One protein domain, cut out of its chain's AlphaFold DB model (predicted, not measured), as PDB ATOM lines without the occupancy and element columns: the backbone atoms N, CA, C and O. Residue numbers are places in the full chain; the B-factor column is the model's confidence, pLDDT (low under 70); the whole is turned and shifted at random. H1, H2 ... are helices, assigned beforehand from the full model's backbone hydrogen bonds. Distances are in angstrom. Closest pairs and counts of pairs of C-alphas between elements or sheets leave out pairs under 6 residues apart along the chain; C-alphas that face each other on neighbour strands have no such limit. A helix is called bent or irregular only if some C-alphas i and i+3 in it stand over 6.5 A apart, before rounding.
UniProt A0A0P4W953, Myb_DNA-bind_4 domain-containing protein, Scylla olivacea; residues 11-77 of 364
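AT A GLANCE: This is residues 11 to 77 of the 364 residues of the protein "Myb_DNA-bind_4 domain-containing protein" of Scylla olivacea (UniProt A0A0P4W953). Two long helices, H1 and H3, run broadly the same way but are shifted lengthwise, the later part of H1 lying near the earlier part of H3, with a short helix, H2, set crosswise to both and a long loop, residues 33 to 43, leading back from the end of H1 to H2. The two ends of the printed part stick out at opposite ends of the body: residues 11 to 19 of H1 at one end and residues 66 to 77 of H3 at the other. The printed part has 67 residues with three named helices, in the order H1, H2, H3, and no named strand; the class is all helix, with 53 residues in named elements. The whole is loose, with a radius of gyration of the C-alphas of 13.7 A, and elongated, the C-alphas spanning 45 by 26 by 21 A along their three main axes.

HOW THE PARTS SIT: The printed part begins with H1, residues 11 to 32, whose residues 11 to 19 stand free. After a long link comes H2, residues 44 to 51. H1 and H2 only just touch, with 3 pairs of C-alphas within 8 A. H1 touches H2 with residue 24 alone, and the closest C-alphas of the two helices are those of Tyr 24 and Phe 44, 6.9 A apart. Their lines stand about perpendicular, at 73 degrees, and their centres are 10.7 A apart. A tight link then leads to H3, residues 55 to 77. H2 and H3 are close but not clearly touching, with 1 pair of C-alphas within 8 A, that of Leu 51 and Thr 57, 6.4 A apart. Their lines stand at 72 degrees, only just about perpendicular, and their centres are 21.8 A apart. H3 touches no helix, but H1 and H3 are near each other: 8 pairs of their C-alphas lie within 10 A and no pair within 8 A. Residues 66 to 77 of H3 stand free. In the backbones of H1, H2 and H3, every O i to N i+4 pair is within hydrogen-bond range.

IN THESE COORDINATES: H1 has 22 residues, from Asp 11 to Met 32, and measures 31.5 A from first to last C-alpha. Its C-alpha 11 is at (14.567, -58.039, 19.412) and its C-alpha 32 at (2.750, -34.894, 37.167). H2 has 8 residues, from Phe 44 to Leu 51, and measures 10.3 A; its C-alpha 44 is at (13.730, -44.159, 37.167). H3, from Pro 55 to Lys 77, is the longest helix by residues, with 23, and measures 32.9 A. It ends with C-alpha 77 at (-18.361, -28.448, 30.675). No helix is bent or irregular.

THE WHOLE: The two C-alphas farthest apart are those of Asp 11 and Lys 77, the first and last printed residues, 45.7 A apart. Without the stretches that stand free, the body has 46 residues and spans 27 by 21 by 14 A, with a radius of gyration of 10.3 A. The printed residues run from 11 to 77 without a gap, and the printed part has no cut. The link from H1 to H2 is long, with 11 residues between them; the link from H2 to H3 is tight, with 3 residues. The mean pLDDT of the printed part is 85.6. The model's confidence is under 70 at residues 37 to 39, in the long link, and at residue 77, which belongs to H3.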
ATOM      1  N   ASP A  11      16.020 -58.223  19.319       88.88
ATOM      2  CA  ASP A  11      14.567 -58.039  19.412       88.88
ATOM      3  C   ASP A  11      14.052 -58.091  20.854       88.88
ATOM      4  O   ASP A  11      13.144 -57.348  21.238       88.88
ATOM      5  N   GLU A  12      14.632 -58.954  21.687       89.50
ATOM      6  CA  GLU A  12      14.306 -59.021  23.112       89.50
ATOM      7  C   GLU A  12      14.776 -57.768  23.853       89.50
ATOM      8  O   GLU A  12      14.054 -57.265  24.723       89.50
ATOM      9  N   CYS A  13      15.945 -57.231  23.489       93.44
ATOM     10  CA  CYS A  13      16.431 -55.958  24.013       93.44
ATOM     11  C   CYS A  13      15.484 -54.807  23.644       93.44
ATOM     12  O   CYS A  13      15.074 -54.053  24.530       93.44
ATOM     13  N   ASP A  14      15.084 -54.707  22.375       90.38
ATOM     14  CA  ASP A  14      14.170 -53.664  21.900       90.38
ATOM     15  C   ASP A  14      12.781 -53.774  22.553       90.38
ATOM     16  O   ASP A  14      12.245 -52.797  23.086       90.38
ATOM     17  N   ARG A  15      12.219 -54.986  22.628       90.06
ATOM     18  CA  ARG A  15      10.943 -55.232  23.316       90.06
ATOM     19  C   ARG A  15      11.012 -54.829  24.788       90.06
ATOM     20  O   ARG A  15      10.090 -54.193  25.306       90.06
ATOM     21  N   LYS A  16      12.101 -55.187  25.476       93.38
ATOM     22  CA  LYS A  16      12.307 -54.819  26.881       93.38
ATOM     23  C   LYS A  16      12.442 -53.307  27.036       93.38
ATOM     24  O   LYS A  16      11.840 -52.759  27.955       93.38
ATOM     25  N   TRP A  17      13.155 -52.642  26.130       92.75
ATOM     26  CA  TRP A  17      13.301 -51.188  26.111       92.75
ATOM     27  C   TRP A  17      11.965 -50.466  25.895       92.75
ATOM     28  O   TRP A  17      11.628 -49.569  26.669       92.75
ATOM     29  N   ARG A  18      11.148 -50.903  24.930       90.00
ATOM     30  CA  ARG A  18       9.801 -50.349  24.706       90.00
ATOM     31  C   ARG A  18       8.912 -50.490  25.938       90.00
ATOM     32  O   ARG A  18       8.325 -49.506  26.387       90.00
ATOM     33  N   ASN A  19       8.883 -51.674  26.548       90.31
ATOM     34  CA  ASN A  19       8.131 -51.907  27.785       90.31
ATOM     35  C   ASN A  19       8.625 -51.025  28.940       90.31
ATOM     36  O   ASN A  19       7.828 -50.523  29.735       90.31
ATOM     37  N   LEU A  20       9.939 -50.816  29.025       93.00
ATOM     38  CA  LEU A  20      10.554 -49.937  30.009       93.00
ATOM     39  C   LEU A  20      10.127 -48.478  29.806       93.00
ATOM     40  O   LEU A  20       9.743 -47.820  30.773       93.00
ATOM     41  N   LYS A  21      10.125 -48.005  28.553       91.50
ATOM     42  CA  LYS A  21       9.698 -46.653  28.168       91.50
ATOM     43  C   LYS A  21       8.218 -46.423  28.483       91.50
ATOM     44  O   LYS A  21       7.884 -45.408  29.087       91.50
ATOM     45  N   ILE A  22       7.348 -47.389  28.174       88.00
ATOM     46  CA  ILE A  22       5.912 -47.333  28.505       88.00
ATOM     47  C   ILE A  22       5.703 -47.208  30.021       88.00
ATOM     48  O   ILE A  22       4.967 -46.332  30.475       88.00
ATOM     49  N   ARG A  23       6.382 -48.042  30.822       90.62
ATOM     50  CA  ARG A  23       6.287 -47.978  32.292       90.62
ATOM     51  C   ARG A  23       6.802 -46.655  32.846       90.62
ATOM     52  O   ARG A  23       6.174 -46.089  33.735       90.62
ATOM     53  N   TYR A  24       7.921 -46.163  32.322       92.25
ATOM     54  CA  TYR A  24       8.472 -44.863  32.690       92.25
ATOM     55  C   TYR A  24       7.471 -43.727  32.427       92.25
ATOM     56  O   TYR A  24       7.213 -42.934  33.330       92.25
ATOM     57  N   LEU A  25       6.854 -43.693  31.242       89.75
ATOM     58  CA  LEU A  25       5.856 -42.683  30.877       89.75
ATOM     59  C   LEU A  25       4.632 -42.718  31.804       89.75
ATOM     60  O   LEU A  25       4.175 -41.666  32.245       89.75
ATOM     61  N   ALA A  26       4.147 -43.911  32.157       88.62
ATOM     62  CA  ALA A  26       3.034 -44.067  33.093       88.62
ATOM     63  C   ALA A  26       3.378 -43.573  34.512       88.62
ATOM     64  O   ALA A  26       2.550 -42.948  35.171       88.62
ATOM     65  N   VAL A  27       4.598 -43.831  34.996       91.00
ATOM     66  CA  VAL A  27       5.047 -43.319  36.305       91.00
ATOM     67  C   VAL A  27       5.205 -41.799  36.275       91.00
ATOM     68  O   VAL A  27       4.785 -41.129  37.217       91.00
ATOM     69  N   LEU A  28       5.766 -41.251  35.194       89.81
ATOM     70  CA  LEU A  28       5.952 -39.810  35.031       89.81
ATOM     71  C   LEU A  28       4.611 -39.062  35.012       89.81
ATOM     72  O   LEU A  28       4.463 -38.048  35.687       89.81
ATOM     73  N   GLU A  29       3.610 -39.583  34.302       87.50
ATOM     74  CA  GLU A  29       2.258 -39.013  34.284       87.50
ATOM     75  C   GLU A  29       1.618 -38.987  35.679       87.50
ATOM     76  O   GLU A  29       1.048 -37.969  36.085       87.50
ATOM     77  N   LYS A  30       1.750 -40.077  36.445       88.50
ATOM     78  CA  LYS A  30       1.257 -40.124  37.829       88.50
ATOM     79  C   LYS A  30       1.947 -39.084  38.709       88.50
ATOM     80  O   LYS A  30       1.272 -38.388  39.464       88.50
ATOM     81  N   GLN A  31       3.263 -38.919  38.562       88.25
ATOM     82  CA  GLN A  31       4.008 -37.878  39.275       88.25
ATOM     83  C   GLN A  31       3.538 -36.465  38.898       88.25
ATOM     84  O   GLN A  31       3.366 -35.635  39.789       88.25
ATOM     85  N   MET A  32       3.281 -36.192  37.613       84.25
ATOM     86  CA  MET A  32       2.750 -34.894  37.167       84.25
ATOM     87  C   MET A  32       1.324 -34.630  37.663       84.25
ATOM     88  O   MET A  32       0.964 -33.481  37.900       84.25
ATOM     89  N   SER A  33       0.538 -35.685  37.879       84.88
ATOM     90  CA  SER A  33      -0.815 -35.594  38.445       84.88
ATOM     91  C   SER A  33      -0.820 -35.367  39.966       84.88
ATOM     92  O   SER A  33      -1.882 -35.273  40.571       84.88
ATOM     93  N   GLY A  34       0.354 -35.289  40.606       86.56
ATOM     94  CA  GLY A  34       0.483 -35.106  42.053       86.56
ATOM     95  C   GLY A  34       0.280 -36.387  42.869       86.56
ATOM     96  O   GLY A  34       0.424 -36.359  44.095       86.56
ATOM     97  N   GLU A  35       0.016 -37.527  42.220       87.19
ATOM     98  CA  GLU A  35       0.030 -38.823  42.888       87.19
ATOM     99  C   GLU A  35       1.470 -39.166  43.270       87.19
ATOM    100  O   GLU A  35       2.328 -39.467  42.432       87.19
ATOM    101  N   LYS A  36       1.741 -39.171  44.577       78.56
ATOM    102  CA  LYS A  36       2.978 -39.717  45.139       78.56
ATOM    103  C   LYS A  36       2.946 -41.236  44.990       78.56
ATOM    104  O   LYS A  36       2.643 -41.962  45.932       78.56
ATOM    105  N   SER A  37       3.188 -41.724  43.776       69.38
ATOM    106  CA  SER A  37       3.168 -43.156  43.511       69.38
ATOM    107  C   SER A  37       4.276 -43.847  44.318       69.38
ATOM    108  O   SER A  37       5.449 -43.490  44.242       69.38
ATOM    109  N   ALA A  38       3.898 -44.865  45.097       61.28
ATOM    110  CA  ALA A  38       4.839 -45.706  45.843       61.28
ATOM    111  C   ALA A  38       5.700 -46.603  44.925       61.28
ATOM    112  O   ALA A  38       6.630 -47.263  45.380       61.28
ATOM    113  N   HIS A  39       5.391 -46.642  43.625       67.06
ATOM    114  CA  HIS A  39       6.052 -47.494  42.643       67.06
ATOM    115  C   HIS A  39       7.281 -46.783  42.081       67.06
ATOM    116  O   HIS A  39       7.292 -46.292  40.951       67.06
ATOM    117  N   ARG A  40       8.333 -46.720  42.898       72.81
ATOM    118  CA  ARG A  40       9.635 -46.233  42.456       72.81
ATOM    119  C   ARG A  40      10.276 -47.306  41.583       72.81
ATOM    120  O   ARG A  40      10.653 -48.366  42.063       72.81
ATOM    121  N   ILE A  41      10.389 -47.039  40.287       84.94
ATOM    122  CA  ILE A  41      11.269 -47.825  39.425       84.94
ATOM    123  C   ILE A  41      12.703 -47.539  39.903       84.94
ATOM    124  O   ILE A  41      13.122 -46.384  39.893       84.94
ATOM    125  N   ASP A  42      13.459 -48.558  40.324       88.19
ATOM    126  CA  ASP A  42      14.792 -48.381  40.946       88.19
ATOM    127  C   ASP A  42      15.794 -47.617  40.062       88.19
ATOM    128  O   ASP A  42      16.742 -46.994  40.536       88.19
ATOM    129  N   TYR A  43      15.565 -47.635  38.753       90.50
ATOM    130  CA  TYR A  43      16.355 -46.956  37.730       90.50
ATOM    131  C   TYR A  43      15.601 -45.790  37.061       90.50
ATOM    132  O   TYR A  43      16.010 -45.338  35.993       90.50
ATOM    133  N   PHE A  44      14.530 -45.277  37.685       91.31
ATOM    134  CA  PHE A  44      13.730 -44.159  37.167       91.31
ATOM    135  C   PHE A  44      14.596 -42.946  36.831       91.31
ATOM    136  O   PHE A  44      14.560 -42.486  35.701       91.31
ATOM    137  N   GLU A  45      15.435 -42.495  37.768       92.56
ATOM    138  CA  GLU A  45      16.296 -41.315  37.585       92.56
ATOM    139  C   GLU A  45      17.231 -41.458  36.380       92.56
ATOM    140  O   GLU A  45      17.443 -40.515  35.622       92.56
ATOM    141  N   LYS A  46      17.764 -42.668  36.160       94.38
ATOM    142  CA  LYS A  46      18.664 -42.948  35.033       94.38
ATOM    143  C   LYS A  46      17.917 -42.902  33.703       94.38
ATOM    144  O   LYS A  46      18.424 -42.334  32.740       94.38
ATOM    145  N   ILE A  47      16.717 -43.481  33.655       93.88
ATOM    146  CA  ILE A  47      15.860 -43.432  32.465       93.88
ATOM    147  C   ILE A  47      15.387 -42.003  32.209       93.88
ATOM    148  O   ILE A  47      15.413 -41.557  31.069       93.88
ATOM    149  N   HIS A  48      14.990 -41.282  33.257       93.50
ATOM    150  CA  HIS A  48      14.536 -39.904  33.169       93.50
ATOM    151  C   HIS A  48      15.639 -39.013  32.600       93.50
ATOM    152  O   HIS A  48      15.418 -38.346  31.597       93.50
ATOM    153  N   ALA A  49      16.861 -39.090  33.138       94.75
ATOM    154  CA  ALA A  49      18.004 -38.341  32.618       94.75
ATOM    155  C   ALA A  49      18.286 -38.630  31.131       94.75
ATOM    156  O   ALA A  49      18.653 -37.721  30.388       94.75
ATOM    157  N   PHE A  50      18.092 -39.878  30.691       95.00
ATOM    158  CA  PHE A  50      18.279 -40.271  29.294       95.00
ATOM    159  C   PHE A  50      17.141 -39.783  28.381       95.00
ATOM    160  O   PHE A  50      17.398 -39.263  27.299       95.00
ATOM    161  N   LEU A  51      15.886 -39.930  28.811       94.50
ATOM    162  CA  LEU A  51      14.702 -39.654  27.992       94.50
ATOM    163  C   LEU A  51      14.200 -38.209  28.071       94.50
ATOM    164  O   LEU A  51      13.424 -37.803  27.212       94.50
ATOM    165  N   ASN A  52      14.624 -37.414  29.053       91.69
ATOM    166  CA  ASN A  52      14.154 -36.032  29.210       91.69
ATOM    167  C   ASN A  52      14.515 -35.134  28.010       91.69
ATOM    168  O   ASN A  52      13.835 -34.150  27.748       91.69
ATOM    169  N   ASN A  53      15.559 -35.496  27.258       91.44
ATOM    170  CA  ASN A  53      15.986 -34.782  26.052       91.44
ATOM    171  C   ASN A  53      15.621 -35.520  24.751       91.44
ATOM    172  O   ASN A  53      16.016 -35.082  23.672       91.44
ATOM    173  N   ASP A  54      14.912 -36.649  24.832       91.81
ATOM    174  CA  ASP A  54      14.494 -37.409  23.654       91.81
ATOM    175  C   ASP A  54      13.287 -36.708  22.998       91.81
ATOM    176  O   ASP A  54      12.219 -36.645  23.617       91.81
ATOM    177  N   PRO A  55      13.403 -36.201  21.753       89.88
ATOM    178  CA  PRO A  55      12.329 -35.448  21.103       89.88
ATOM    179  C   PRO A  55      11.047 -36.274  20.958       89.88
ATOM    180  O   PRO A  55       9.950 -35.732  21.064       89.88
ATOM    181  N   VAL A  56      11.172 -37.596  20.791       85.62
ATOM    182  CA  VAL A  56      10.023 -38.509  20.707       85.62
ATOM    183  C   VAL A  56       9.283 -38.582  22.044       85.62
ATOM    184  O   VAL A  56       8.055 -38.569  22.082       85.62
ATOM    185  N   THR A  57      10.020 -38.636  23.155       87.25
ATOM    186  CA  THR A  57       9.435 -38.626  24.504       87.25
ATOM    187  C   THR A  57       8.743 -37.293  24.788       87.25
ATOM    188  O   THR A  57       7.633 -37.295  25.316       87.25
ATOM    189  N   LEU A  58       9.349 -36.167  24.402       87.62
ATOM    190  CA  LEU A  58       8.750 -34.841  24.581       87.62
ATOM    191  C   LEU A  58       7.456 -34.675  23.776       87.62
ATOM    192  O   LEU A  58       6.445 -34.267  24.344       87.62
ATOM    193  N   ALA A  59       7.459 -35.060  22.496       84.38
ATOM    194  CA  ALA A  59       6.270 -35.007  21.647       84.38
ATOM    195  C   ALA A  59       5.123 -35.862  22.212       84.38
ATOM    196  O   ALA A  59       3.971 -35.428  22.248       84.38
ATOM    197  N   TYR A  60       5.441 -37.055  22.729       85.69
ATOM    198  CA  TYR A  60       4.458 -37.913  23.389       85.69
ATOM    199  C   TYR A  60       3.846 -37.248  24.635       85.69
ATOM    200  O   TYR A  60       2.629 -37.287  24.828       85.69
ATOM    201  N   LEU A  61       4.671 -36.623  25.485       86.62
ATOM    202  CA  LEU A  61       4.194 -35.933  26.689       86.62
ATOM    203  C   LEU A  61       3.335 -34.709  26.353       86.62
ATOM    204  O   LEU A  61       2.321 -34.478  27.013       86.62
ATOM    205  N   GLU A  62       3.702 -33.957  25.317       87.75
ATOM    206  CA  GLU A  62       2.917 -32.826  24.823       87.75
ATOM    207  C   GLU A  62       1.544 -33.281  24.313       87.75
ATOM    208  O   GLU A  62       0.517 -32.766  24.766       87.75
ATOM    209  N   GLN A  63       1.507 -34.303  23.452       85.06
ATOM    210  CA  GLN A  63       0.259 -34.867  22.931       85.06
ATOM    211  C   GLN A  63      -0.657 -35.356  24.058       85.06
ATOM    212  O   GLN A  63      -1.862 -35.091  24.054       85.06
ATOM    213  N   ARG A  64      -0.090 -36.027  25.062       81.94
ATOM    214  CA  ARG A  64      -0.848 -36.517  26.214       81.94
ATOM    215  C   ARG A  64      -1.364 -35.381  27.099       81.94
ATOM    216  O   ARG A  64      -2.505 -35.435  27.551       81.94
ATOM    217  N   SER A  65      -0.572 -34.325  27.296       82.31
ATOM    218  CA  SER A  65      -1.018 -33.115  28.000       82.31
ATOM    219  C   SER A  65      -2.204 -32.456  27.290       82.31
ATOM    220  O   SER A  65      -3.148 -32.021  27.949       82.31
ATOM    221  N   ILE A  66      -2.196 -32.425  25.953       79.31
ATOM    222  CA  ILE A  66      -3.321 -31.926  25.152       79.31
ATOM    223  C   ILE A  66      -4.562 -32.801  25.365       79.31
ATOM    224  O   ILE A  66      -5.624 -32.265  25.674       79.31
ATOM    225  N   GLN A  67      -4.433 -34.130  25.290       76.62
ATOM    226  CA  GLN A  67      -5.552 -35.051  25.541       76.62
ATOM    227  C   GLN A  67      -6.151 -34.870  26.941       76.62
ATOM    228  O   GLN A  67      -7.372 -34.805  27.087       76.62
ATOM    229  N   GLN A  68      -5.309 -34.730  27.968       80.12
ATOM    230  CA  GLN A  68      -5.773 -34.520  29.338       80.12
ATOM    231  C   GLN A  68      -6.479 -33.169  29.498       80.12
ATOM    232  O   GLN A  68      -7.522 -33.103  30.143       80.12
ATOM    233  N   LYS A  69      -5.971 -32.102  28.867       81.62
ATOM    234  CA  LYS A  69      -6.654 -30.797  28.835       81.62
ATOM    235  C   LYS A  69      -8.012 -30.883  28.145       81.62
ATOM    236  O   LYS A  69      -8.971 -30.322  28.659       81.62
ATOM    237  N   CYS A  70      -8.116 -31.596  27.024       77.00
ATOM    238  CA  CYS A  70      -9.394 -31.814  26.344       77.00
ATOM    239  C   CYS A  70     -10.385 -32.574  27.228       77.00
ATOM    240  O   CYS A  70     -11.553 -32.204  27.271       77.00
ATOM    241  N   LYS A  71      -9.916 -33.586  27.967       75.38
ATOM    242  CA  LYS A  71     -10.754 -34.334  28.907       75.38
ATOM    243  C   LYS A  71     -11.242 -33.454  30.060       75.38
ATOM    244  O   LYS A  71     -12.435 -33.406  30.303       75.38
ATOM    245  N   ILE A  72     -10.352 -32.686  30.692       78.88
ATOM    246  CA  ILE A  72     -10.730 -31.760  31.771       78.88
ATOM    247  C   ILE A  72     -11.720 -30.706  31.270       78.88
ATOM    248  O   ILE A  72     -12.654 -30.376  31.982       78.88
ATOM    249  N   LEU A  73     -11.550 -30.182  30.052       76.75
ATOM    250  CA  LEU A  73     -12.509 -29.238  29.469       76.75
ATOM    251  C   LEU A  73     -13.871 -29.885  29.186       76.75
ATOM    252  O   LEU A  73     -14.889 -29.214  29.316       76.75
ATOM    253  N   ALA A  74     -13.895 -31.164  28.807       72.50
ATOM    254  CA  ALA A  74     -15.137 -31.914  28.654       72.50
ATOM    255  C   ALA A  74     -15.825 -32.135  30.011       72.50
ATOM    256  O   ALA A  74     -17.019 -31.878  30.126       72.50
ATOM    257  N   ASP A  75     -15.061 -32.507  31.041       70.31
ATOM    258  CA  ASP A  75     -15.571 -32.737  32.397       70.31
ATOM    259  C   ASP A  75     -16.041 -31.415  33.051       70.31
ATOM    260  O   ASP A  75     -17.131 -31.344  33.604       70.31
ATOM    261  N   GLN A  76     -15.296 -30.313  32.892       75.44
ATOM    262  CA  GLN A  76     -15.693 -28.978  33.376       75.44
ATOM    263  C   GLN A  76     -16.916 -28.412  32.653       75.44
ATOM    264  O   GLN A  76     -17.647 -27.603  33.223       75.44
ATOM    265  N   LYS A  77     -17.133 -28.797  31.390       68.38
ATOM    266  CA  LYS A  77     -18.361 -28.448  30.675       68.38
ATOM    267  C   LYS A  77     -19.562 -29.209  31.246       68.38
ATOM    268  O   LYS A  77     -20.643 -28.641  31.277       68.38
TER     269      LYS A  77